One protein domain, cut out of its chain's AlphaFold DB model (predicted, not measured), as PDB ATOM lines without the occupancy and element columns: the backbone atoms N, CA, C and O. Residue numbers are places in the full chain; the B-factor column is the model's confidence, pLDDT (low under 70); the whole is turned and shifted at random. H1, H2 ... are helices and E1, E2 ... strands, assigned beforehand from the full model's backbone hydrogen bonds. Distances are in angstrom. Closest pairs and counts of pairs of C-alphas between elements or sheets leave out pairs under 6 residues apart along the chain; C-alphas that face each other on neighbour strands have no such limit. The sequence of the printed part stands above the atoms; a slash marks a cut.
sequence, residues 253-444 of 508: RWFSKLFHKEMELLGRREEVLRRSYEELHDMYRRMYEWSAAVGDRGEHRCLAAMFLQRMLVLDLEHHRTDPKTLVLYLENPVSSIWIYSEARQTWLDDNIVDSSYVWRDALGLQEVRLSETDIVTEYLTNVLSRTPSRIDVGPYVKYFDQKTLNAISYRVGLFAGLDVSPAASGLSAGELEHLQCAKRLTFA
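This is residues 253 to 444 of the 508 residues of an uncharacterized protein of Angomonas deanei (UniProt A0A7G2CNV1). Helices H4, H5 and H6 stand side by side, each running opposite to the one before, and H9 packs on both H5 and H6, with H10 packed on H9 in turn. Shorter helices sit round this core: H1, H2 and H3 at one end of the longest axis, H11 at the other, H8 across part of H5, and H7 out at the margin; residues 437 to 443 stick out as a free arm. The printed part has 192 residues with eleven named helices, H1 to H11, then one named strand, E1, and its class is mostly helix. It is compact, with a radius of gyration of the C-alphas of 18.2 A, and spans 55 by 40 by 26 A.

H1, residues 253 to 258, begins at C-alpha 253, (-38.857, 35.170, 59.060). H2 is residues 260 to 267 and H3 residues 269 to 272. H4, residues 277 to 294, is 26.0 A long, and H5, residues 298 to 317, is 28.5 A long, beginning at C-alpha 298, (-21.107, 33.576, 56.714). H6 is residues 323 to 331, H7 residues 342 to 351 and H8 residues 356 to 363. H9, residues 372 to 385, is 19.8 A long; H10, residues 402 to 415, is 19.9 A long. H11 is residues 429 to 437, and E1, residues 440 to 443, ends at C-alpha 443, (-30.871, 17.288, 24.507).

H5 is the hub, touching four helices. H4 and H5 form a hairpin at a shallow tilt of 13 degrees; their closest C-alphas, of Ser 291 and Ala 304, are 5.0 A apart. H5 and H6 form another at 30 degrees, with Leu 308 and Tyr 329 closest, at 6.0 A between C-alphas. With residues 302 to 306 alone H5 touches H8, about perpendicular at 87 degrees; the closest C-alphas, of Cys 302 and Ser 356, are 6.3 A apart. H9 touches H5 at a steep tilt of 50 degrees, the same way, with C-alphas 316 and 379 closest at 6.7 A. H9 also touches H6, with C-alphas 323 and 383 closest at 6.1 A. H10 touches H9 with residues 408 to 412 alone, its closest C-alphas, of Ser 385 and Val 412, being 6.0 A apart. H10 and H11 are near each other. H7 is close to H5 but not clearly touching, at 6.5 A between C-alphas 351 and 298. H1 and H4 are near each other; H2 and H3 only just touch, only at the corner, with C-alphas 266 and 272 closest at 6.4 A. E1 pairs with no named strand. Except in H3, too short for such a pair, every O i to N i+4 pair in the helices is within hydrogen-bond range.

The two farthest C-alphas, of Lys 257 and Ala 423, are 55.1 A apart. The links H9 to H10 and H10 to H11 are long. The printed part has no cut, its mean pLDDT is 88.3, and no printed residue is under 70.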
ATOM      1  N   ARG A 253     -37.454  34.806  58.928       90.88
ATOM      2  CA  ARG A 253     -38.857  35.170  59.060       90.88
ATOM      3  C   ARG A 253     -39.184  36.490  58.377       90.88
ATOM      4  O   ARG A 253     -40.254  36.601  57.774       90.88
ATOM      5  N   TRP A 254     -38.287  37.467  58.448       92.94
ATOM      6  CA  TRP A 254     -38.449  38.710  57.708       92.94
ATOM      7  C   TRP A 254     -38.437  38.447  56.205       92.94
ATOM      8  O   TRP A 254     -39.391  38.832  55.528       92.94
ATOM      9  N   PHE A 255     -37.452  37.695  55.708       93.62
ATOM     10  CA  PHE A 255     -37.368  37.283  54.311       93.62
ATOM     11  C   PHE A 255     -38.676  36.631  53.849       93.62
ATOM     12  O   PHE A 255     -39.302  37.080  52.891       93.62
ATOM     13  N   SER A 256     -39.148  35.626  54.592       92.12
ATOM     14  CA  SER A 256     -40.364  34.877  54.253       92.12
ATOM     15  C   SER A 256     -41.617  35.753  54.189       92.12
ATOM     16  O   SER A 256     -42.513  35.486  53.393       92.12
ATOM     17  N   LYS A 257     -41.716  36.790  55.033       93.12
ATOM     18  CA  LYS A 257     -42.838  37.740  54.986       93.12
ATOM     19  C   LYS A 257     -42.694  38.734  53.840       93.12
ATOM     20  O   LYS A 257     -43.701  39.086  53.233       93.12
ATOM     21  N   LEU A 258     -41.476  39.202  53.573       94.81
ATOM     22  CA  LEU A 258     -41.209  40.198  52.540       94.81
ATOM     23  C   LEU A 258     -41.482  39.619  51.150       94.81
ATOM     24  O   LEU A 258     -42.134  40.266  50.338       94.81
ATOM     25  N   PHE A 259     -41.055  38.377  50.933       94.81
ATOM     26  CA  PHE A 259     -41.197  37.642  49.681       94.81
ATOM     27  C   PHE A 259     -42.307  36.585  49.742       94.81
ATOM     28  O   PHE A 259     -42.216  35.549  49.094       94.81
ATOM     29  N   HIS A 260     -43.354  36.790  50.551       92.44
ATOM     30  CA  HIS A 260     -44.363  35.753  50.809       92.44
ATOM     31  C   HIS A 260     -44.991  35.182  49.528       92.44
ATOM     32  O   HIS A 260     -45.137  33.965  49.413       92.44
ATOM     33  N   LYS A 261     -45.317  36.044  48.557       91.62
ATOM     34  CA  LYS A 261     -45.918  35.632  47.280       91.62
ATOM     35  C   LYS A 261     -44.942  34.818  46.439       91.62
ATOM     36  O   LYS A 261     -45.315  33.810  45.851       91.62
ATOM     37  N   GLU A 262     -43.695  35.257  46.383       93.12
ATOM     38  CA  GLU A 262     -42.635  34.569  45.664       93.12
ATOM     39  C   GLU A 262     -42.305  33.219  46.311       93.12
ATOM     40  O   GLU A 262     -42.131  32.228  45.611       93.12
ATOM     41  N   MET A 263     -42.298  33.143  47.640       90.19
ATOM     42  CA  MET A 263     -42.102  31.890  48.371       90.19
ATOM     43  C   MET A 263     -43.252  30.907  48.145       90.19
ATOM     44  O   MET A 263     -43.017  29.713  47.959       90.19
ATOM     45  N   GLU A 264     -44.492  31.397  48.098       89.25
ATOM     46  CA  GLU A 264     -45.649  30.581  47.733       89.25
ATOM     47  C   GLU A 264     -45.535  30.053  46.296       89.25
ATOM     48  O   GLU A 264     -45.753  28.863  46.061       89.25
ATOM     49  N   LEU A 265     -45.126  30.906  45.349       88.81
ATOM     50  CA  LEU A 265     -44.871  30.515  43.964       88.81
ATOM     51  C   LEU A 265     -43.789  29.429  43.877       88.81
ATOM     52  O   LEU A 265     -43.997  28.422  43.207       88.81
ATOM     53  N   LEU A 266     -42.661  29.594  44.576       86.56
ATOM     54  CA  LEU A 266     -41.562  28.621  44.590       86.56
ATOM     55  C   LEU A 266     -41.977  27.255  45.162       86.56
ATOM     56  O   LEU A 266     -41.428  26.229  44.757       86.56
ATOM     57  N   GLY A 267     -42.977  27.220  46.049       83.00
ATOM     58  CA  GLY A 267     -43.590  25.980  46.529       83.00
ATOM     59  C   GLY A 267     -44.429  25.246  45.471       83.00
ATOM     60  O   GLY A 267     -44.650  24.039  45.581       83.00
ATOM     61  N   ARG A 268     -44.873  25.939  44.415       85.31
ATOM     62  CA  ARG A 268     -45.764  25.419  43.367       85.31
ATOM     63  C   ARG A 268     -45.005  25.193  42.062       85.31
ATOM     64  O   ARG A 268     -45.065  25.987  41.125       85.31
ATOM     65  N   ARG A 269     -44.314  24.053  41.976       76.62
ATOM     66  CA  ARG A 269     -43.411  23.712  40.861       76.62
ATOM     67  C   ARG A 269     -44.011  23.920  39.464       76.62
ATOM     68  O   ARG A 269     -43.323  24.418  38.580       76.62
ATOM     69  N   GLU A 270     -45.271  23.550  39.248       78.38
ATOM     70  CA  GLU A 270     -45.920  23.742  37.946       78.38
ATOM     71  C   GLU A 270     -46.125  25.211  37.580       78.38
ATOM     72  O   GLU A 270     -46.029  25.570  36.410       78.38
ATOM     73  N   GLU A 271     -46.422  26.063  38.561       81.81
ATOM     74  CA  GLU A 271     -46.598  27.491  38.321       81.81
ATOM     75  C   GLU A 271     -45.266  28.150  37.983       81.81
ATOM     76  O   GLU A 271     -45.226  28.957  37.061       81.81
ATOM     77  N   VAL A 272     -44.174  27.752  38.648       83.75
ATOM     78  CA  VAL A 272     -42.812  28.214  38.323       83.75
ATOM     79  C   VAL A 272     -42.466  27.905  36.866       83.75
ATOM     80  O   VAL A 272     -42.010  28.789  36.152       83.75
ATOM     81  N   LEU A 273     -42.754  26.687  36.390       77.94
ATOM     82  CA  LEU A 273     -42.473  26.267  35.008       77.94
ATOM     83  C   LEU A 273     -43.270  27.035  33.938       77.94
ATOM     84  O   LEU A 273     -42.943  26.948  32.755       77.94
ATOM     85  N   ARG A 274     -44.335  27.748  34.325       81.62
ATOM     86  CA  ARG A 274     -45.146  28.574  33.416       81.62
ATOM     87  C   ARG A 274     -44.690  30.036  33.370       81.62
ATOM     88  O   ARG A 274     -45.183  30.775  32.523       81.62
ATOM     89  N   ARG A 275     -43.799  30.465  34.270       86.31
ATOM     90  CA  ARG A 275     -43.294  31.846  34.324       86.31
ATOM     91  C   ARG A 275     -42.252  32.100  33.248       86.31
ATOM     92  O   ARG A 275     -41.571  31.179  32.800       86.31
ATOM     93  N   SER A 276     -42.133  33.361  32.839       88.69
ATOM     94  CA  SER A 276     -41.082  33.750  31.902       88.69
ATOM     95  C   SER A 276     -39.717  33.801  32.589       88.69
ATOM     96  O   SER A 276     -39.609  33.940  33.812       88.69
ATOM     97  N   TYR A 277     -38.661  33.732  31.776       90.38
ATOM     98  CA  TYR A 277     -37.294  33.947  32.239       90.38
ATOM     99  C   TYR A 277     -37.157  35.296  32.955       90.38
ATOM    100  O   TYR A 277     -36.599  35.358  34.044       90.38
ATOM    101  N   GLU A 278     -37.693  36.372  32.372       94.19
ATOM    102  CA  GLU A 278     -37.571  37.728  32.911       94.19
ATOM    103  C   GLU A 278     -38.235  37.856  34.288       94.19
ATOM    104  O   GLU A 278     -37.654  38.467  35.185       94.19
ATOM    105  N   GLU A 279     -39.409  37.246  34.483       93.25
ATOM    106  CA  GLU A 279     -40.119  37.250  35.768       93.25
ATOM    107  C   GLU A 279     -39.324  36.522  36.859       93.25
ATOM    108  O   GLU A 279     -39.132  37.056  37.955       93.25
ATOM    109  N   LEU A 280     -38.845  35.309  36.561       93.00
ATOM    110  CA  LEU A 280     -38.090  34.494  37.516       93.00
ATOM    111  C   LEU A 280     -36.720  35.100  37.822       93.00
ATOM    112  O   LEU A 280     -36.300  35.135  38.979       93.00
ATOM    113  N   HIS A 281     -36.035  35.612  36.802       94.56
ATOM    114  CA  HIS A 281     -34.735  36.241  36.971       94.56
ATOM    115  C   HIS A 281     -34.850  37.534  37.787       94.56
ATOM    116  O   HIS A 281     -34.015  37.783  38.657       94.56
ATOM    117  N   ASP A 282     -35.859  38.377  37.539       95.44
ATOM    118  CA  ASP A 282     -36.081  39.590  38.334       95.44
ATOM    119  C   ASP A 282     -36.421  39.249  39.790       95.44
ATOM    120  O   ASP A 282     -35.874  39.848  40.715       95.44
ATOM    121  N   MET A 283     -37.248  38.222  40.007       95.69
ATOM    122  CA  MET A 283     -37.550  37.699  41.339       95.69
ATOM    123  C   MET A 283     -36.287  37.270  42.098       95.69
ATOM    124  O   MET A 283     -36.050  37.763  43.203       95.69
ATOM    125  N   TYR A 284     -35.468  36.381  41.523       95.75
ATOM    126  CA  TYR A 284     -34.250  35.916  42.189       95.75
ATOM    127  C   TYR A 284     -33.251  37.050  42.421       95.75
ATOM    128  O   TYR A 284     -32.609  37.077  43.469       95.75
ATOM    129  N   ARG A 285     -33.172  38.024  41.505       96.19
ATOM    130  CA  ARG A 285     -32.337  39.217  41.678       96.19
ATOM    131  C   ARG A 285     -32.761  40.034  42.898       96.19
ATOM    132  O   ARG A 285     -31.912  40.333  43.727       96.19
ATOM    133  N   ARG A 286     -34.057  40.336  43.064       96.88
ATOM    134  CA  ARG A 286     -34.557  41.079  44.243       96.88
ATOM    135  C   ARG A 286     -34.280  40.332  45.552       96.88
ATOM    136  O   ARG A 286     -33.913  40.949  46.551       96.88
ATOM    137  N   MET A 287     -34.444  39.007  45.549       95.69
ATOM    138  CA  MET A 287     -34.138  38.156  46.706       95.69
ATOM    139  C   MET A 287     -32.644  38.157  47.041       95.69
ATOM    140  O   MET A 287     -32.277  38.259  48.214       95.69
ATOM    141  N   TYR A 288     -31.788  38.080  46.021       94.88
ATOM    142  CA  TYR A 288     -30.340  38.196  46.157       94.88
ATOM    143  C   TYR A 288     -29.935  39.564  46.713       94.88
ATOM    144  O   TYR A 288     -29.243  39.613  47.725       94.88
ATOM    145  N   GLU A 289     -30.395  40.661  46.107       94.44
ATOM    146  CA  GLU A 289     -30.057  42.031  46.513       94.44
ATOM    147  C   GLU A 289     -30.438  42.295  47.970       94.44
ATOM    148  O   GLU A 289     -29.649  42.859  48.730       94.44
ATOM    149  N   TRP A 290     -31.622  41.834  48.388       94.81
ATOM    150  CA  TRP A 290     -32.026  41.930  49.784       94.81
ATOM    151  C   TRP A 290     -31.114  41.100  50.690       94.81
ATOM    152  O   TRP A 290     -30.608  41.621  51.678       94.81
ATOM    153  N   SER A 291     -30.861  39.834  50.343       92.88
ATOM    154  CA  SER A 291     -30.044  38.928  51.165       92.88
ATOM    155  C   SER A 291     -28.597  39.409  51.292       92.88
ATOM    156  O   SER A 291     -28.012  39.320  52.366       92.88
ATOM    157  N   ALA A 292     -28.039  39.986  50.226       91.06
ATOM    158  CA  ALA A 292     -26.709  40.584  50.219       91.06
ATOM    159  C   ALA A 292     -26.626  41.849  51.095       91.06
ATOM    160  O   ALA A 292     -25.571  42.139  51.656       91.06
ATOM    161  N   ALA A 293     -27.728  42.589  51.256       90.38
ATOM    162  CA  ALA A 293     -27.779  43.794  52.085       90.38
ATOM    163  C   ALA A 293     -27.947  43.516  53.594       90.38
ATOM    164  O   ALA A 293     -27.718  44.414  54.404       90.38
ATOM    165  N   VAL A 294     -28.356  42.302  53.987       83.00
ATOM    166  CA  VAL A 294     -28.641  41.930  55.390       83.00
ATOM    167  C   VAL A 294     -27.377  41.896  56.255       83.00
ATOM    168  O   VAL A 294     -27.449  42.233  57.436       83.00
ATOM    169  N   GLY A 295     -26.220  41.548  55.684       71.44
ATOM    170  CA  GLY A 295     -24.928  41.642  56.364       71.44
ATOM    171  C   GLY A 295     -23.895  40.608  55.915       71.44
ATOM    172  O   GLY A 295     -24.198  39.641  55.225       71.44
ATOM    173  N   ASP A 296     -22.659  40.800  56.375       71.00
ATOM    174  CA  ASP A 296     -21.462  40.056  55.949       71.00
ATOM    175  C   ASP A 296     -21.207  38.731  56.691       71.00
ATOM    176  O   ASP A 296     -20.136  38.133  56.574       71.00
ATOM    177  N   ARG A 297     -22.166  38.252  57.487       76.00
ATOM    178  CA  ARG A 297     -22.011  37.002  58.243       76.00
ATOM    179  C   ARG A 297     -22.030  35.797  57.294       76.00
ATOM    180  O   ARG A 297     -22.817  35.784  56.350       76.00
ATOM    181  N   GLY A 298     -21.216  34.773  57.567       72.75
ATOM    182  CA  GLY A 298     -21.107  33.576  56.714       72.75
ATOM    183  C   GLY A 298     -22.457  32.912  56.403       72.75
ATOM    184  O   GLY A 298     -22.734  32.600  55.248       72.75
ATOM    185  N   GLU A 299     -23.340  32.806  57.402       77.19
ATOM    186  CA  GLU A 299     -24.704  32.275  57.251       77.19
ATOM    187  C   GLU A 299     -25.540  33.087  56.245       77.19
ATOM    188  O   GLU A 299     -26.179  32.509  55.367       77.19
ATOM    189  N   HIS A 300     -25.507  34.422  56.303       82.69
ATOM    190  CA  HIS A 300     -26.257  35.290  55.381       82.69
ATOM    191  C   HIS A 300     -25.653  35.328  53.978       82.69
ATOM    192  O   HIS A 300     -26.388  35.387  52.989       82.69
ATOM    193  N   ARG A 301     -24.325  35.215  53.871       86.19
ATOM    194  CA  ARG A 301     -23.649  35.047  52.578       86.19
ATOM    195  C   ARG A 301     -24.121  33.781  51.872       86.19
ATOM    196  O   ARG A 301     -24.399  33.841  50.677       86.19
ATOM    197  N   CYS A 302     -24.303  32.681  52.605       89.62
ATOM    198  CA  CYS A 302     -24.863  31.444  52.058       89.62
ATOM    199  C   CYS A 302     -26.276  31.663  51.479       89.62
ATOM    200  O   CYS A 302     -26.555  31.229  50.362       89.62
ATOM    201  N   LEU A 303     -27.146  32.414  52.171       91.94
ATOM    202  CA  LEU A 303     -28.483  32.746  51.660       91.94
ATOM    203  C   LEU A 303     -28.424  33.528  50.335       91.94
ATOM    204  O   LEU A 303     -29.118  33.181  49.379       91.94
ATOM    205  N   ALA A 304     -27.578  34.557  50.249       92.88
ATOM    206  CA  ALA A 304     -27.389  35.311  49.008       92.88
ATOM    207  C   ALA A 304     -26.828  34.421  47.880       92.88
ATOM    208  O   ALA A 304     -27.333  34.446  46.753       92.88
ATOM    209  N   ALA A 305     -25.839  33.581  48.196       93.12
ATOM    210  CA  ALA A 305     -25.231  32.632  47.269       93.12
ATOM    211  C   ALA A 305     -26.246  31.616  46.722       93.12
ATOM    212  O   ALA A 305     -26.222  31.293  45.536       93.12
ATOM    213  N   MET A 306     -27.194  31.159  47.546       93.00
ATOM    214  CA  MET A 306     -28.268  30.255  47.127       93.00
ATOM    215  C   MET A 306     -29.192  30.867  46.063       93.00
ATOM    216  O   MET A 306     -29.711  30.134  45.211       93.00
ATOM    217  N   PHE A 307     -29.428  32.181  46.092       94.56
ATOM    218  CA  PHE A 307     -30.206  32.860  45.049       94.56
ATOM    219  C   PHE A 307     -29.380  33.098  43.787       94.56
ATOM    220  O   PHE A 307     -29.894  32.863  42.695       94.56
ATOM    221  N   LEU A 308     -28.091  33.435  43.916       95.44
ATOM    222  CA  LEU A 308     -27.179  33.471  42.768       95.44
ATOM    223  C   LEU A 308     -27.085  32.104  42.080       95.44
ATOM    224  O   LEU A 308     -27.205  32.032  40.863       95.44
ATOM    225  N   GLN A 309     -26.967  31.009  42.836       95.25
ATOM    226  CA  GLN A 309     -26.965  29.648  42.292       95.25
ATOM    227  C   GLN A 309     -28.226  29.373  41.460       95.25
ATOM    228  O   GLN A 309     -28.145  28.822  40.365       95.25
ATOM    229  N   ARG A 310     -29.402  29.790  41.949       93.88
ATOM    230  CA  ARG A 310     -30.672  29.649  41.219       93.88
ATOM    231  C   ARG A 310     -30.708  30.492  39.948       93.88
ATOM    232  O   ARG A 310     -31.198  30.003  38.935       93.88
ATOM    233  N   MET A 311     -30.157  31.706  39.980       95.69
ATOM    234  CA  MET A 311     -29.991  32.529  38.778       95.69
ATOM    235  C   MET A 311     -29.080  31.840  37.759       95.69
ATOM    236  O   MET A 311     -29.454  31.744  36.596       95.69
ATOM    237  N   LEU A 312     -27.946  31.271  38.193       96.25
ATOM    238  CA  LEU A 312     -27.040  30.556  37.292       96.25
ATOM    239  C   LEU A 312     -27.729  29.368  36.606       96.25
ATOM    240  O   LEU A 312     -27.554  29.151  35.409       96.25
ATOM    241  N   VAL A 313     -28.525  28.603  37.355       93.75
ATOM    242  CA  VAL A 313     -29.296  27.482  36.801       93.75
ATOM    243  C   VAL A 313     -30.344  27.971  35.808       93.75
ATOM    244  O   VAL A 313     -30.445  27.404  34.724       93.75
ATOM    245  N   LEU A 314     -31.078  29.034  36.142       93.00
ATOM    246  CA  LEU A 314     -32.082  29.618  35.255       93.00
ATOM    247  C   LEU A 314     -31.451  30.112  33.944       93.00
ATOM    248  O   LEU A 314     -31.958  29.840  32.860       93.00
ATOM    249  N   ASP A 315     -30.311  30.790  34.022       94.19
ATOM    250  CA  ASP A 315     -29.557  31.239  32.851       94.19
ATOM    251  C   ASP A 315     -29.103  30.067  31.968       94.19
ATOM    252  O   ASP A 315     -29.174  30.165  30.742       94.19
ATOM    253  N   LEU A 316     -28.661  28.950  32.563       92.00
ATOM    254  CA  LEU A 316     -28.313  27.728  31.825       92.00
ATOM    255  C   LEU A 316     -29.540  27.110  31.141       92.00
ATOM    256  O   LEU A 316     -29.469  26.730  29.973       92.00
ATOM    257  N   GLU A 317     -30.672  27.043  31.844       88.50
ATOM    258  CA  GLU A 317     -31.946  26.530  31.323       88.50
ATOM    259  C   GLU A 317     -32.556  27.421  30.231       88.50
ATOM    260  O   GLU A 317     -33.419  26.968  29.490       88.50
ATOM    261  N   HIS A 318     -32.101  28.665  30.076       89.06
ATOM    262  CA  HIS A 318     -32.577  29.576  29.030       89.06
ATOM    263  C   HIS A 318     -31.491  29.998  28.031       89.06
ATOM    264  O   HIS A 318     -31.753  30.839  27.172       89.06
ATOM    265  N   HIS A 319     -30.285  29.428  28.120       88.88
ATOM    266  CA  HIS A 319     -29.128  29.793  27.292       88.88
ATOM    267  C   HIS A 319     -28.762  31.299  27.362       88.88
ATOM    268  O   HIS A 319     -28.298  31.911  26.399       88.88
ATOM    269  N   ARG A 320     -28.955  31.921  28.532       91.19
ATOM    270  CA  ARG A 320     -28.753  33.360  28.792       91.19
ATOM    271  C   ARG A 320     -27.719  33.616  29.888       91.19
ATOM    272  O   ARG A 320     -27.965  34.352  30.829       91.19
ATOM    273  N   THR A 321     -26.528  33.040  29.755       92.88
ATOM    274  CA  THR A 321     -25.425  33.288  30.700       92.88
ATOM    275  C   THR A 321     -24.992  34.767  30.763       92.88
ATOM    276  O   THR A 321     -25.130  35.518  29.802       92.88
ATOM    277  N   ASP A 322     -24.443  35.217  31.881       92.75
ATOM    278  CA  ASP A 322     -23.835  36.534  32.073       92.75
ATOM    279  C   ASP A 322     -22.504  36.348  32.823       92.75
ATOM    280  O   ASP A 322     -22.495  35.875  33.965       92.75
ATOM    281  N   PRO A 323     -21.359  36.717  32.214       93.50
ATOM    282  CA  PRO A 323     -20.059  36.665  32.878       93.50
ATOM    283  C   PRO A 323     -20.048  37.341  34.253       93.50
ATOM    284  O   PRO A 323     -19.338  36.881  35.145       93.50
ATOM    285  N   LYS A 324     -20.825  38.418  34.435       94.19
ATOM    286  CA  LYS A 324     -20.878  39.160  35.701       94.19
ATOM    287  C   LYS A 324     -21.554  38.352  36.803       94.19
ATOM    288  O   LYS A 324     -21.010  38.283  37.901       94.19
ATOM    289  N   THR A 325     -22.678  37.699  36.506       94.12
ATOM    290  CA  THR A 325     -23.381  36.822  37.455       94.12
ATOM    291  C   THR A 325     -22.490  35.664  37.898       94.12
ATOM    292  O   THR A 325     -22.431  35.358  39.089       94.12
ATOM    293  N   LEU A 326     -21.725  35.069  36.971       96.00
ATOM    294  CA  LEU A 326     -20.757  34.028  37.321       96.00
ATOM    295  C   LEU A 326     -19.683  34.552  38.277       96.00
ATOM    296  O   LEU A 326     -19.411  33.915  39.288       96.00
ATOM    297  N   VAL A 327     -19.076  35.704  37.982       95.38
ATOM    298  CA  VAL A 327     -18.039  36.290  38.846       95.38
ATOM    299  C   VAL A 327     -18.590  36.598  40.240       95.38
ATOM    300  O   VAL A 327     -17.944  36.244  41.223       95.38
ATOM    301  N   LEU A 328     -19.796  37.167  40.333       94.19
ATOM    302  CA  LEU A 328     -20.466  37.422  41.614       94.19
ATOM    303  C   LEU A 328     -20.660  36.135  42.427       94.19
ATOM    304  O   LEU A 328     -20.408  36.126  43.631       94.19
ATOM    305  N   TYR A 329     -21.059  35.039  41.777       95.25
ATOM    306  CA  TYR A 329     -21.173  33.740  42.441       95.25
ATOM    307  C   TYR A 329     -19.812  33.196  42.881       95.25
ATOM    308  O   TYR A 329     -19.664  32.744  44.009       95.25
ATOM    309  N   LEU A 330     -18.789  33.280  42.026       94.56
ATOM    310  CA  LEU A 330     -17.445  32.788  42.341       94.56
ATOM    311  C   LEU A 330     -16.793  33.538  43.505       94.56
ATOM    312  O   LEU A 330     -15.928  32.972  44.172       94.56
ATOM    313  N   GLU A 331     -17.195  34.784  43.767       92.25
ATOM    314  CA  GLU A 331     -16.757  35.578  44.921       92.25
ATOM    315  C   GLU A 331     -17.368  35.121  46.246       92.25
ATOM    316  O   GLU A 331     -16.704  35.249  47.276       92.25
ATOM    317  N   ASN A 332     -18.567  34.542  46.235       90.31
ATOM    318  CA  ASN A 332     -19.235  34.022  47.427       90.31
ATOM    319  C   ASN A 332     -20.110  32.808  47.050       90.31
ATOM    320  O   ASN A 332     -21.332  32.949  46.975       90.31
ATOM    321  N   PRO A 333     -19.511  31.639  46.748       92.31
ATOM    322  CA  PRO A 333     -20.270  30.447  46.381       92.31
ATOM    323  C   PRO A 333     -20.974  29.842  47.602       92.31
ATOM    324  O   PRO A 333     -20.674  30.192  48.742       92.31
ATOM    325  N   VAL A 334     -21.912  28.920  47.364       89.88
ATOM    326  CA  VAL A 334     -22.611  28.217  48.452       89.88
ATOM    327  C   VAL A 334     -21.652  27.299  49.211       89.88
ATOM    328  O   VAL A 334     -21.692  27.279  50.441       89.88
ATOM    329  N   SER A 335     -20.762  26.595  48.503       87.38
ATOM    330  CA  SER A 335     -19.754  25.732  49.118       87.38
ATOM    331  C   SER A 335     -18.370  25.840  48.463       87.38
ATOM    332  O   SER A 335     -18.189  26.365  47.358       87.38
ATOM    333  N   SER A 336     -17.361  25.359  49.195       88.75
ATOM    334  CA  SER A 336     -15.989  25.178  48.711       88.75
ATOM    335  C   SER A 336     -15.914  23.874  47.912       88.75
ATOM    336  O   SER A 336     -16.172  22.795  48.445       88.75
ATOM    337  N   ILE A 337     -15.600  23.966  46.617       90.31
ATOM    338  CA  ILE A 337     -15.488  22.810  45.717       90.31
ATOM    339  C   ILE A 337     -14.057  22.647  45.204       90.31
ATOM    340  O   ILE A 337     -13.320  23.613  45.013       90.31
ATOM    341  N   TRP A 338     -13.682  21.399  44.927       89.88
ATOM    342  CA  TRP A 338     -12.308  20.991  44.608       89.88
ATOM    343  C   TRP A 338     -11.723  21.595  43.320       89.88
ATOM    344  O   TRP A 338     -10.515  21.516  43.115       89.88
ATOM    345  N   ILE A 339     -12.554  22.185  42.453       91.81
ATOM    346  CA  ILE A 339     -12.123  22.841  41.204       91.81
ATOM    347  C   ILE A 339     -11.562  24.255  41.417       91.81
ATOM    348  O   ILE A 339     -11.073  24.894  40.480       91.81
ATOM    349  N   TYR A 340     -11.702  24.802  42.625       94.44
ATOM    350  CA  TYR A 340     -11.156  26.112  42.947       94.44
ATOM    351  C   TYR A 340      -9.642  26.050  43.156       94.44
ATOM    352  O   TYR A 340      -9.091  25.004  43.487       94.44
ATOM    353  N   SER A 341      -8.957  27.179  42.970       94.06
ATOM    354  CA  SER A 341      -7.527  27.274  43.274       94.06
ATOM    355  C   SER A 341      -7.278  27.031  44.766       94.06
ATOM    356  O   SER A 341      -8.140  27.331  45.588       94.06
ATOM    357  N   GLU A 342      -6.097  26.536  45.141       93.44
ATOM    358  CA  GLU A 342      -5.755  26.270  46.550       93.44
ATOM    359  C   GLU A 342      -5.949  27.517  47.428       93.44
ATOM    360  O   GLU A 342      -6.665  27.474  48.422       93.44
ATOM    361  N   ALA A 343      -5.426  28.667  46.986       92.31
ATOM    362  CA  ALA A 343      -5.613  29.942  47.676       92.31
ATOM    363  C   ALA A 343      -7.095  30.323  47.825       92.31
ATOM    364  O   ALA A 343      -7.492  30.921  48.827       92.31
ATOM    365  N   ARG A 344      -7.924  29.985  46.828       93.38
ATOM    366  CA  ARG A 344      -9.361  30.233  46.883       93.38
ATOM    367  C   ARG A 344     -10.058  29.275  47.842       93.38
ATOM    368  O   ARG A 344     -10.871  29.755  48.621       93.38
ATOM    369  N   GLN A 345      -9.735  27.984  47.818       91.81
ATOM    370  CA  GLN A 345     -10.286  26.987  48.743       91.81
ATOM    371  C   GLN A 345      -9.971  27.355  50.191       91.81
ATOM    372  O   GLN A 345     -10.896  27.481  50.980       91.81
ATOM    373  N   THR A 346      -8.711  27.672  50.512       92.44
ATOM    374  CA  THR A 346      -8.330  28.113  51.865       92.44
ATOM    375  C   THR A 346      -9.145  29.322  52.314       92.44
ATOM    376  O   THR A 346      -9.675  29.344  53.418       92.44
ATOM    377  N   TRP A 347      -9.311  30.323  51.440       91.69
ATOM    378  CA  TRP A 347     -10.147  31.474  51.772       91.69
ATOM    379  C   TRP A 347     -11.610  31.082  52.011       91.69
ATOM    380  O   TRP A 347     -12.230  31.606  52.933       91.69
ATOM    381  N   LEU A 348     -12.175  30.196  51.186       90.62
ATOM    382  CA  LEU A 348     -13.565  29.751  51.312       90.62
ATOM    383  C   LEU A 348     -13.788  28.977  52.610       90.62
ATOM    384  O   LEU A 348     -14.754  29.265  53.309       90.62
ATOM    385  N   ASP A 349     -12.876  28.075  52.952       88.56
ATOM    386  CA  ASP A 349     -12.946  27.259  54.164       88.56
ATOM    387  C   ASP A 349     -12.894  28.130  55.436       88.56
ATOM    388  O   ASP A 349     -13.561  27.826  56.424       88.56
ATOM    389  N   ASP A 350     -12.177  29.259  55.390       87.31
ATOM    390  CA  ASP A 350     -12.081  30.213  56.503       87.31
ATOM    391  C   ASP A 350     -13.256  31.212  56.578       87.31
ATOM    392  O   ASP A 350     -13.525  31.776  57.642       87.31
ATOM    393  N   ASN A 351     -13.933  31.503  55.457       84.94
ATOM    394  CA  ASN A 351     -14.870  32.637  55.350       84.94
ATOM    395  C   ASN A 351     -16.319  32.254  55.025       84.94
ATOM    396  O   ASN A 351     -17.205  33.112  55.131       84.94
ATOM    397  N   ILE A 352     -16.577  31.012  54.613       82.31
ATOM    398  CA  ILE A 352     -17.911  30.530  54.255       82.31
ATOM    399  C   ILE A 352     -18.355  29.457  55.238       82.31
ATOM    400  O   ILE A 352     -17.629  28.525  55.561       82.31
ATOM    401  N   VAL A 353     -19.600  29.591  55.688       82.50
ATOM    402  CA  VAL A 353     -20.296  28.566  56.461       82.50
ATOM    403  C   VAL A 353     -21.395  28.017  55.565       82.50
ATOM    404  O   VAL A 353     -22.304  28.760  55.184       82.50
ATOM    405  N   ASP A 354     -21.309  26.735  55.206       81.50
ATOM    406  CA  ASP A 354     -22.378  26.067  54.461       81.50
ATOM    407  C   ASP A 354     -23.589  25.846  55.377       81.50
ATOM    408  O   ASP A 354     -23.751  24.816  56.034       81.50
ATOM    409  N   SER A 355     -24.450  26.859  55.409       82.94
ATOM    410  CA  SER A 355     -25.746  26.837  56.088       82.94
ATOM    411  C   SER A 355     -26.892  26.586  55.104       82.94
ATOM    412  O   SER A 355     -28.049  26.898  55.401       82.94
ATOM    413  N   SER A 356     -26.611  26.016  53.926       82.56
ATOM    414  CA  SER A 356     -27.604  25.838  52.860       82.56
ATOM    415  C   SER A 356     -28.774  24.960  53.299       82.56
ATOM    416  O   SER A 356     -29.922  25.209  52.931       82.56
ATOM    417  N   TYR A 357     -28.520  23.944  54.127       84.62
ATOM    418  CA  TYR A 357     -29.564  23.110  54.721       84.62
ATOM    419  C   TYR A 357     -30.480  23.911  55.658       84.62
ATOM    420  O   TYR A 357     -31.701  23.808  55.547       84.62
ATOM    421  N   VAL A 358     -29.903  24.754  56.520       84.75
ATOM    422  CA  VAL A 358     -30.653  25.585  57.477       84.75
ATOM    423  C   VAL A 358     -31.574  26.549  56.737       84.75
ATOM    424  O   VAL A 358     -32.760  26.628  57.048       84.75
ATOM    425  N   TRP A 359     -31.064  27.232  55.709       89.06
ATOM    426  CA  TRP A 359     -31.869  28.154  54.907       89.06
ATOM    427  C   TRP A 359     -32.914  27.441  54.052       89.06
ATOM    428  O   TRP A 359     -34.030  27.944  53.919       89.06
ATOM    429  N   ARG A 360     -32.597  26.261  53.503       88.19
ATOM    430  CA  ARG A 360     -33.584  25.445  52.781       88.19
ATOM    431  C   ARG A 360     -34.742  25.038  53.676       88.19
ATOM    432  O   ARG A 360     -35.880  25.189  53.246       88.19
ATOM    433  N   ASP A 361     -34.465  24.571  54.890       85.50
ATOM    434  CA  ASP A 361     -35.504  24.199  55.853       85.50
ATOM    435  C   ASP A 361     -36.308  25.425  56.307       85.50
ATOM    436  O   ASP A 361     -37.537  25.440  56.229       85.50
ATOM    437  N   ALA A 362     -35.619  26.502  56.692       84.25
ATOM    438  CA  ALA A 362     -36.257  27.711  57.204       84.25
ATOM    439  C   ALA A 362     -37.169  28.400  56.175       84.25
ATOM    440  O   ALA A 362     -38.195  28.970  56.553       84.25
ATOM    441  N   LEU A 363     -36.803  28.351  54.891       85.81
ATOM    442  CA  LEU A 363     -37.536  28.995  53.800       85.81
ATOM    443  C   LEU A 363     -38.380  28.009  52.975       85.81
ATOM    444  O   LEU A 363     -39.155  28.437  52.129       85.81
ATOM    445  N   GLY A 364     -38.263  26.697  53.183       84.25
ATOM    446  CA  GLY A 364     -38.945  25.696  52.354       84.25
ATOM    447  C   GLY A 364     -38.477  25.692  50.891       84.25
ATOM    448  O   GLY A 364     -39.264  25.424  49.983       84.25
ATOM    449  N   LEU A 365     -37.208  26.027  50.641       85.00
ATOM    450  CA  LEU A 365     -36.654  26.079  49.289       85.00
ATOM    451  C   LEU A 365     -36.304  24.677  48.782       85.00
ATOM    452  O   LEU A 365     -35.602  23.915  49.447       85.00
ATOM    453  N   GLN A 366     -36.719  24.368  47.551       82.00
ATOM    454  CA  GLN A 366     -36.344  23.116  46.896       82.00
ATOM    455  C   GLN A 366     -34.844  23.061  46.605       82.00
ATOM    456  O   GLN A 366     -34.203  24.077  46.318       82.00
ATOM    457  N   GLU A 367     -34.298  21.850  46.657       80.31
ATOM    458  CA  GLU A 367     -32.917  21.576  46.288       80.31
ATOM    459  C   GLU A 367     -32.681  21.783  44.790       80.31
ATOM    460  O   GLU A 367     -33.501  21.420  43.940       80.31
ATOM    461  N   VAL A 368     -31.530  22.371  44.472       85.19
ATOM    462  CA  VAL A 368     -31.052  22.481  43.100       85.19
ATOM    463  C   VAL A 368     -30.552  21.106  42.666       85.19
ATOM    464  O   VAL A 368     -29.719  20.502  43.327       85.19
ATOM    465  N   ARG A 369     -31.065  20.600  41.540       82.44
ATOM    466  CA  ARG A 369     -30.779  19.232  41.064       82.44
ATOM    467  C   ARG A 369     -29.339  19.004  40.601       82.44
ATOM    468  O   ARG A 369     -28.955  17.865  40.369       82.44
ATOM    469  N   LEU A 370     -28.600  20.077  40.360       84.81
ATOM    470  CA  LEU A 370     -27.277  20.045  39.752       84.81
ATOM    471  C   LEU A 370     -26.227  20.234  40.825       84.81
ATOM    472  O   LEU A 370     -26.409  21.065  41.714       84.81
ATOM    473  N   SER A 371     -25.122  19.503  40.700       90.00
ATOM    474  CA  SER A 371     -23.977  19.744  41.566       90.00
ATOM    475  C   SER A 371     -23.407  21.140  41.305       90.00
ATOM    476  O   SER A 371     -23.476  21.656  40.186       90.00
ATOM    477  N   GLU A 372     -22.821  21.760  42.328       90.12
ATOM    478  CA  GLU A 372     -22.174  23.067  42.168       90.12
ATOM    479  C   GLU A 372     -21.063  23.037  41.119       90.12
ATOM    480  O   GLU A 372     -20.962  23.950  40.301       90.12
ATOM    481  N   THR A 373     -20.287  21.954  41.086       93.31
ATOM    482  CA  THR A 373     -19.259  21.719  40.072       93.31
ATOM    483  C   THR A 373     -19.848  21.756  38.664       93.31
ATOM    484  O   THR A 373     -19.305  22.442  37.798       93.31
ATOM    485  N   ASP A 374     -20.976  21.080  38.425       92.31
ATOM    486  CA  ASP A 374     -21.615  21.068  37.104       92.31
ATOM    487  C   ASP A 374     -22.144  22.452  36.731       92.31
ATOM    488  O   ASP A 374     -21.911  22.911  35.617       92.31
ATOM    489  N   ILE A 375     -22.803  23.150  37.664       94.44
ATOM    490  CA  ILE A 375     -23.315  24.508  37.424       94.44
ATOM    491  C   ILE A 375     -22.166  25.426  37.012       94.44
ATOM    492  O   ILE A 375     -22.235  26.067  35.967       94.44
ATOM    493  N   VAL A 376     -21.099  25.473  37.809       95.44
ATOM    494  CA  VAL A 376     -19.985  26.401  37.594       95.44
ATOM    495  C   VAL A 376     -19.227  26.075  36.308       95.44
ATOM    496  O   VAL A 376     -18.955  26.973  35.509       95.44
ATOM    497  N   THR A 377     -18.893  24.802  36.081       93.88
ATOM    498  CA  THR A 377     -18.114  24.394  34.900       93.88
ATOM    499  C   THR A 377     -18.909  24.549  33.605       93.88
ATOM    500  O   THR A 377     -18.361  25.023  32.606       93.88
ATOM    501  N   GLU A 378     -20.202  24.221  33.609       92.69
ATOM    502  CA  GLU A 378     -21.077  24.386  32.450       92.69
ATOM    503  C   GLU A 378     -21.336  25.868  32.148       92.69
ATOM    504  O   GLU A 378     -21.263  26.295  30.992       92.69
ATOM    505  N   TYR A 379     -21.550  26.691  33.180       95.38
ATOM    506  CA  TYR A 379     -21.727  28.134  33.015       95.38
ATOM    507  C   TYR A 379     -20.471  28.797  32.459       95.38
ATOM    508  O   TYR A 379     -20.559  29.566  31.500       95.38
ATOM    509  N   LEU A 380     -19.294  28.464  33.001       95.25
ATOM    510  CA  LEU A 380     -18.019  28.960  32.488       95.25
ATOM    511  C   LEU A 380     -17.803  28.530  31.030       95.25
ATOM    512  O   LEU A 380     -17.422  29.351  30.200       95.25
ATOM    513  N   THR A 381     -18.116  27.276  30.691       92.75
ATOM    514  CA  THR A 381     -18.047  26.767  29.310       92.75
ATOM    515  C   THR A 381     -18.929  27.590  28.368       92.75
ATOM    516  O   THR A 381     -18.463  28.022  27.312       92.75
ATOM    517  N   ASN A 382     -20.175  27.868  28.759       91.69
ATOM    518  CA  ASN A 382     -21.105  28.678  27.969       91.69
ATOM    519  C   ASN A 382     -20.646  30.137  27.844       91.69
ATOM    520  O   ASN A 382     -20.767  30.726  26.774       91.69
ATOM    521  N   VAL A 383     -20.092  30.724  28.908       93.06
ATOM    522  CA  VAL A 383     -19.541  32.086  28.880       93.06
ATOM    523  C   VAL A 383     -18.358  32.187  27.916       93.06
ATOM    524  O   VAL A 383     -18.338  33.083  27.071       93.06
ATOM    525  N   LEU A 384     -17.404  31.258  27.994       91.94
ATOM    526  CA  LEU A 384     -16.218  31.256  27.135       91.94
ATOM    527  C   LEU A 384     -16.565  30.979  25.665       91.94
ATOM    528  O   LEU A 384     -15.971  31.576  24.768       91.94
ATOM    529  N   SER A 385     -17.571  30.139  25.412       88.56
ATOM    530  CA  SER A 385     -18.029  29.800  24.055       88.56
ATOM    531  C   SER A 385     -18.639  30.981  23.286       88.56
ATOM    532  O   SER A 385     -18.760  30.908  22.066       88.56
ATOM    533  N   ARG A 386     -19.001  32.089  23.953       85.00
ATOM    534  CA  ARG A 386     -19.595  33.273  23.297       85.00
ATOM    535  C   ARG A 386     -18.630  34.060  22.424       85.00
ATOM    536  O   ARG A 386     -19.074  34.741  21.504       85.00
ATOM    537  N   THR A 387     -17.332  33.987  22.716       79.69
ATOM    538  CA  THR A 387     -16.290  34.651  21.920       79.69
ATOM    539  C   THR A 387     -15.352  33.590  21.344       79.69
ATOM    540  O   THR A 387     -14.205  33.470  21.773       79.69
ATOM    541  N   PRO A 388     -15.822  32.788  20.373       70.06
ATOM    542  CA  PRO A 388     -15.094  31.611  19.900       70.06
ATOM    543  C   PRO A 388     -13.765  31.957  19.218       70.06
ATOM    544  O   PRO A 388     -12.894  31.107  19.129       70.06
ATOM    545  N   SER A 389     -13.567  33.199  18.766       72.19
ATOM    546  CA  SER A 389     -12.314  33.655  18.155       72.19
ATOM    547  C   SER A 389     -11.175  33.881  19.155       72.19
ATOM    548  O   SER A 389     -10.013  33.928  18.750       72.19
ATOM    549  N   ARG A 390     -11.480  34.038  20.451       76.69
ATOM    550  CA  ARG A 390     -10.483  34.203  21.512       76.69
ATOM    551  C   ARG A 390     -11.063  33.769  22.851       76.69
ATOM    552  O   ARG A 390     -11.841  34.494  23.464       76.69
ATOM    553  N   ILE A 391     -10.607  32.620  23.331       85.31
ATOM    554  CA  ILE A 391     -10.960  32.129  24.661       85.31
ATOM    555  C   ILE A 391     -10.146  32.910  25.688       85.31
ATOM    556  O   ILE A 391      -8.932  32.740  25.792       85.31
ATOM    557  N   ASP A 392     -10.813  33.799  26.418       87.31
ATOM    558  CA  ASP A 392     -10.199  34.586  27.484       87.31
ATOM    559  C   ASP A 392     -10.562  34.017  28.858       87.31
ATOM    560  O   ASP A 392     -11.659  34.223  29.374       87.31
ATOM    561  N   VAL A 393      -9.616  33.296  29.457       90.00
ATOM    562  CA  VAL A 393      -9.745  32.766  30.822       90.00
ATOM    563  C   VAL A 393      -9.206  33.719  31.890       90.00
ATOM    564  O   VAL A 393      -9.379  33.447  33.076       90.00
ATOM    565  N   GLY A 394      -8.565  34.830  31.500       90.69
ATOM    566  CA  GLY A 394      -7.867  35.753  32.402       90.69
ATOM    567  C   GLY A 394      -8.683  36.190  33.626       90.69
ATOM    568  O   GLY A 394      -8.169  36.091  34.744       90.69
ATOM    569  N   PRO A 395      -9.963  36.587  33.471       92.31
ATOM    570  CA  PRO A 395     -10.820  36.975  34.596       92.31
ATOM    571  C   PRO A 395     -11.051  35.870  35.640       92.31
ATOM    572  O   PRO A 395     -11.393  36.168  36.787       92.31
ATOM    573  N   TYR A 396     -10.864  34.602  35.260       94.69
ATOM    574  CA  TYR A 396     -11.217  33.435  36.065       94.69
ATOM    575  C   TYR A 396     -10.016  32.762  36.744       94.69
ATOM    576  O   TYR A 396     -10.212  31.989  37.680       94.69
ATOM    577  N   VAL A 397      -8.781  33.095  36.344       93.69
ATOM    578  CA  VAL A 397      -7.531  32.484  36.855       93.69
ATOM    579  C   VAL A 397      -7.416  32.537  38.379       93.69
ATOM    580  O   VAL A 397      -6.907  31.609  38.994       93.69
ATOM    581  N   LYS A 398      -7.930  33.595  39.017       94.62
ATOM    582  CA  LYS A 398      -7.872  33.732  40.480       94.62
ATOM    583  C   LYS A 398      -8.796  32.763  41.235       94.62
ATOM    584  O   LYS A 398      -8.556  32.509  42.413       94.62
ATOM    585  N   TYR A 399      -9.842  32.241  40.593       94.88
ATOM    586  CA  TYR A 399     -10.851  31.405  41.254       94.88
ATOM    587  C   TYR A 399     -10.583  29.910  41.110       94.88
ATOM    588  O   TYR A 399     -10.870  29.161  42.036       94.88
ATOM    589  N   PHE A 400     -10.043  29.475  39.975       95.50
ATOM    590  CA  PHE A 400      -9.931  28.061  39.623       95.50
ATOM    591  C   PHE A 400      -8.490  27.584  39.617       95.50
ATOM    592  O   PHE A 400      -7.564  28.360  39.379       95.50
ATOM    593  N   ASP A 401      -8.299  26.287  39.827       92.38
ATOM    594  CA  ASP A 401      -7.000  25.682  39.590       92.38
ATOM    595  C   ASP A 401      -6.656  25.691  38.083       92.38
ATOM    596  O   ASP A 401      -7.522  25.665  37.198       92.38
ATOM    597  N   GLN A 402      -5.357  25.733  37.782       90.88
ATOM    598  CA  GLN A 402      -4.875  25.853  36.405       90.88
ATOM    599  C   GLN A 402      -5.264  24.648  35.538       90.88
ATOM    600  O   GLN A 402      -5.500  24.805  34.339       90.88
ATOM    601  N   LYS A 403      -5.331  23.444  36.123       90.75
ATOM    602  CA  LYS A 403      -5.660  22.217  35.392       90.75
ATOM    603  C   LYS A 403      -7.112  22.268  34.919       90.75
ATOM    604  O   LYS A 403      -7.365  22.004  33.744       90.75
ATOM    605  N   THR A 404      -8.040  22.672  35.786       91.62
ATOM    606  CA  THR A 404      -9.459  22.826  35.446       91.62
ATOM    607  C   THR A 404      -9.672  23.895  34.375       91.62
ATOM    608  O   THR A 404     -10.365  23.638  33.388       91.62
ATOM    609  N   LEU A 405      -9.048  25.071  34.506       92.56
ATOM    610  CA  LEU A 405      -9.180  26.127  33.492       92.56
ATOM    611  C   LEU A 405      -8.632  25.711  32.132       92.56
ATOM    612  O   LEU A 405      -9.284  25.951  31.116       92.56
ATOM    613  N   ASN A 406      -7.471  25.054  32.109       90.88
ATOM    614  CA  ASN A 406      -6.894  24.530  30.876       90.88
ATOM    615  C   ASN A 406      -7.823  23.497  30.232       90.88
ATOM    616  O   ASN A 406      -8.073  23.573  29.029       90.88
ATOM    617  N   ALA A 407      -8.401  22.595  31.030       90.94
ATOM    618  CA  ALA A 407      -9.332  21.584  30.545       90.94
ATOM    619  C   ALA A 407     -10.592  22.209  29.933       90.94
ATOM    620  O   ALA A 407     -11.008  21.814  28.843       90.94
ATOM    621  N   ILE A 408     -11.188  23.207  30.593       91.44
ATOM    622  CA  ILE A 408     -12.378  23.906  30.085       91.44
ATOM    623  C   ILE A 408     -12.035  24.702  28.822       91.44
ATOM    624  O   ILE A 408     -12.715  24.553  27.808       91.44
ATOM    625  N   SER A 409     -10.954  25.486  28.842       90.69
ATOM    626  CA  SER A 409     -10.498  26.267  27.687       90.69
ATOM    627  C   SER A 409     -10.205  25.380  26.477       90.69
ATOM    628  O   SER A 409     -10.597  25.708  25.359       90.69
ATOM    629  N   TYR A 410      -9.542  24.241  26.688       89.44
ATOM    630  CA  TYR A 410      -9.246  23.283  25.627       89.44
ATOM    631  C   TYR A 410     -10.525  22.693  25.030       89.44
ATOM    632  O   TYR A 410     -10.666  22.638  23.810       89.44
ATOM    633  N   ARG A 411     -11.489  22.297  25.875       87.50
ATOM    634  CA  ARG A 411     -12.792  21.785  25.423       87.50
ATOM    635  C   ARG A 411     -13.529  22.821  24.582       87.50
ATOM    636  O   ARG A 411     -13.940  22.498  23.473       87.50
ATOM    637  N   VAL A 412     -13.652  24.052  25.081       89.12
ATOM    638  CA  VAL A 412     -14.306  25.158  24.362       89.12
ATOM    639  C   VAL A 412     -13.623  25.406  23.016       89.12
ATOM    640  O   VAL A 412     -14.305  25.492  21.999       89.12
ATOM    641  N   GLY A 413     -12.288  25.448  22.980       86.69
ATOM    642  CA  GLY A 413     -11.535  25.682  21.746       86.69
ATOM    643  C   GLY A 413     -11.698  24.569  20.728       86.69
ATOM    644  O   GLY A 413     -11.942  24.852  19.558       86.69
ATOM    645  N   LEU A 414     -11.674  23.314  21.177       84.25
ATOM    646  CA  LEU A 414     -11.913  22.175  20.303       84.25
ATOM    647  C   LEU A 414     -13.322  22.213  19.693       84.25
ATOM    648  O   LEU A 414     -13.474  21.985  18.496       84.25
ATOM    649  N   PHE A 415     -14.351  22.520  20.491       81.00
ATOM    650  CA  PHE A 415     -15.729  22.629  19.992       81.00
ATOM    651  C   PHE A 415     -15.941  23.842  19.079       81.00
ATOM    652  O   PHE A 415     -16.755  23.773  18.161       81.00
ATOM    653  N   ALA A 416     -15.187  24.922  19.285       81.69
ATOM    654  CA  ALA A 416     -15.172  26.089  18.408       81.69
ATOM    655  C   ALA A 416     -14.350  25.881  17.117       81.69
ATOM    656  O   ALA A 416     -14.326  26.770  16.268       81.69
ATOM    657  N   GLY A 417     -13.679  24.733  16.955       79.19
ATOM    658  CA  GLY A 417     -12.835  24.435  15.794       79.19
ATOM    659  C   GLY A 417     -11.495  25.177  15.784       79.19
ATOM    660  O   GLY A 417     -10.892  25.332  14.724       79.19
ATOM    661  N   LEU A 418     -11.033  25.656  16.942       83.94
ATOM    662  CA  LEU A 418      -9.717  26.272  17.086       83.94
ATOM    663  C   LEU A 418      -8.617  25.208  17.090       83.94
ATOM    664  O   LEU A 418      -8.799  24.104  17.605       83.94
ATOM    665  N   ASP A 419      -7.444  25.580  16.582       78.38
ATOM    666  CA  ASP A 419      -6.242  24.761  16.700       78.38
ATOM    667  C   ASP A 419      -5.716  24.832  18.142       78.38
ATOM    668  O   ASP A 419      -5.096  25.812  18.563       78.38
ATOM    669  N   VAL A 420      -6.057  23.816  18.936       81.38
ATOM    670  CA  VAL A 420      -5.699  23.712  20.352       81.38
ATOM    671  C   VAL A 420      -4.685  22.591  20.567       81.38
ATOM    672  O   VAL A 420      -4.906  21.444  20.186       81.38
ATOM    673  N   SER A 421      -3.567  22.903  21.227       80.94
ATOM    674  CA  SER A 421      -2.522  21.914  21.512       80.94
ATOM    675  C   SER A 421      -2.945  20.953  22.637       80.94
ATOM    676  O   SER A 421      -3.190  21.413  23.758       80.94
ATOM    677  N   PRO A 422      -2.956  19.620  22.413       77.75
ATOM    678  CA  PRO A 422      -3.287  18.638  23.449       77.75
ATOM    679  C   PRO A 422      -2.352  18.691  24.666       77.75
ATOM    680  O   PRO A 422      -2.774  18.399  25.783       77.75
ATOM    681  N   ALA A 423      -1.098  19.118  24.471       71.81
ATOM    682  CA  ALA A 423      -0.097  19.232  25.532       71.81
ATOM    683  C   ALA A 423      -0.436  20.315  26.573       71.81
ATOM    684  O   ALA A 423      -0.012  20.219  27.722       71.81
ATOM    685  N   ALA A 424      -1.223  21.325  26.192       71.56
ATOM    686  CA  ALA A 424      -1.665  22.404  27.075       71.56
ATOM    687  C   ALA A 424      -3.058  22.153  27.685       71.56
ATOM    688  O   ALA A 424      -3.578  23.007  28.396       71.56
ATOM    689  N   SER A 425      -3.672  20.994  27.415       78.25
ATOM    690  CA  SER A 425      -5.073  20.725  27.761       78.25
ATOM    691  C   SER A 425      -5.334  20.519  29.253       78.25
ATOM    692  O   SER A 425      -6.470  20.657  29.687       78.25
ATOM    693  N   GLY A 426      -4.323  20.146  30.048       76.75
ATOM    694  CA  GLY A 426      -4.531  19.721  31.441       76.75
ATOM    695  C   GLY A 426      -5.294  18.391  31.590       76.75
ATOM    696  O   GLY A 426      -5.572  17.978  32.717       76.75
ATOM    697  N   LEU A 427      -5.607  17.715  30.478       83.69
ATOM    698  CA  LEU A 427      -6.282  16.419  30.415       83.69
ATOM    699  C   LEU A 427      -5.253  15.283  30.324       83.69
ATOM    700  O   LEU A 427      -4.186  15.427  29.727       83.69
ATOM    701  N   SER A 428      -5.582  14.132  30.899       84.25
ATOM    702  CA  SER A 428      -4.831  12.890  30.706       84.25
ATOM    703  C   SER A 428      -5.002  12.340  29.285       84.25
ATOM    704  O   SER A 428      -5.948  12.680  28.574       84.25
ATOM    705  N   ALA A 429      -4.105  11.439  28.870       82.00
ATOM    706  CA  ALA A 429      -4.188  10.791  27.560       82.00
ATOM    707  C   ALA A 429      -5.533  10.068  27.346       82.00
ATOM    708  O   ALA A 429      -6.142  10.217  26.291       82.00
ATOM    709  N   GLY A 430      -6.032   9.368  28.372       85.06
ATOM    710  CA  GLY A 430      -7.336   8.701  28.316       85.06
ATOM    711  C   GLY A 430      -8.510   9.681  28.232       85.06
ATOM    712  O   GLY A 430      -9.467   9.433  27.506       85.06
ATOM    713  N   GLU A 431      -8.436  10.831  28.910       84.06
ATOM    714  CA  GLU A 431      -9.462  11.877  28.790       84.06
ATOM    715  C   GLU A 431      -9.466  12.524  27.403       84.06
ATOM    716  O   GLU A 431     -10.537  12.833  26.888       84.06
ATOM    717  N   LEU A 432      -8.295  12.719  26.789       84.12
ATOM    718  CA  LEU A 432      -8.173  13.224  25.420       84.12
ATOM    719  C   LEU A 432      -8.735  12.233  24.402       84.12
ATOM    720  O   LEU A 432      -9.529  12.633  23.552       84.12
ATOM    721  N   GLU A 433      -8.374  10.955  24.516       83.44
ATOM    722  CA  GLU A 433      -8.895   9.889  23.659       83.44
ATOM    723  C   GLU A 433     -10.414   9.768  23.802       83.44
ATOM    724  O   GLU A 433     -11.141   9.806  22.810       83.44
ATOM    725  N   HIS A 434     -10.923   9.730  25.037       85.62
ATOM    726  CA  HIS A 434     -12.358   9.719  25.291       85.62
ATOM    727  C   HIS A 434     -13.030  10.966  24.707       85.62
ATOM    728  O   HIS A 434     -14.067  10.873  24.058       85.62
ATOM    729  N   LEU A 435     -12.443  12.150  24.876       83.69
ATOM    730  CA  LEU A 435     -13.009  13.374  24.329       83.69
ATOM    731  C   LEU A 435     -13.011  13.380  22.795       83.69
ATOM    732  O   LEU A 435     -13.942  13.921  22.209       83.69
ATOM    733  N   GLN A 436     -12.025  12.791  22.128       79.25
ATOM    734  CA  GLN A 436     -11.990  12.708  20.667       79.25
ATOM    735  C   GLN A 436     -12.948  11.645  20.121       79.25
ATOM    736  O   GLN A 436     -13.641  11.907  19.140       79.25
ATOM    737  N   CYS A 437     -13.034  10.484  20.773       82.94
ATOM    738  CA  CYS A 437     -13.747   9.312  20.267       82.94
ATOM    739  C   CYS A 437     -15.192   9.190  20.774       82.94
ATOM    740  O   CYS A 437     -16.003   8.512  20.139       82.94
ATOM    741  N   ALA A 438     -15.547   9.833  21.892       86.38
ATOM    742  CA  ALA A 438     -16.876   9.691  22.479       86.38
ATOM    743  C   ALA A 438     -17.966  10.159  21.512       86.38
ATOM    744  O   ALA A 438     -17.939  11.280  20.991       86.38
ATOM    745  N   LYS A 439     -18.959   9.291  21.320       87.00
ATOM    746  CA  LYS A 439     -20.227   9.631  20.680       87.00
ATOM    747  C   LYS A 439     -21.136  10.219  21.747       87.00
ATOM    748  O   LYS A 439     -21.387   9.572  22.759       87.00
ATOM    749  N   ARG A 440     -21.611  11.445  21.539       84.38
ATOM    750  CA  ARG A 440     -22.500  12.125  22.490       84.38
ATOM    751  C   ARG A 440     -23.767  12.568  21.781       84.38
ATOM    752  O   ARG A 440     -23.698  13.192  20.725       84.38
ATOM    753  N   LEU A 441     -24.895  12.243  22.400       88.38
ATOM    754  CA  LEU A 441     -26.223  12.689  22.013       88.38
ATOM    755  C   LEU A 441     -26.918  13.193  23.273       88.38
ATOM    756  O   LEU A 441     -27.241  12.399  24.155       88.38
ATOM    757  N   THR A 442     -27.106  14.503  23.385       87.94
ATOM    758  CA  THR A 442     -27.765  15.108  24.547       87.94
ATOM    759  C   THR A 442     -28.775  16.144  24.090       87.94
ATOM    760  O   THR A 442     -28.479  16.948  23.214       87.94
ATOM    761  N   PHE A 443     -29.977  16.143  24.673       88.12
ATOM    762  CA  PHE A 443     -30.871  17.288  24.507       88.12
ATOM    763  C   PHE A 443     -30.211  18.510  25.126       88.12
ATOM    764  O   PHE A 443     -29.672  18.430  26.235       88.12
ATOM    765  N   ALA A 444     -30.266  19.629  24.415       85.19
ATOM    766  CA  ALA A 444     -29.806  20.882  24.966       85.19
ATOM    767  C   ALA A 444     -30.605  21.195  26.233       85.19
ATOM    768  O   ALA A 444     -31.818  20.973  26.298       85.19
TER     769      ALA A 444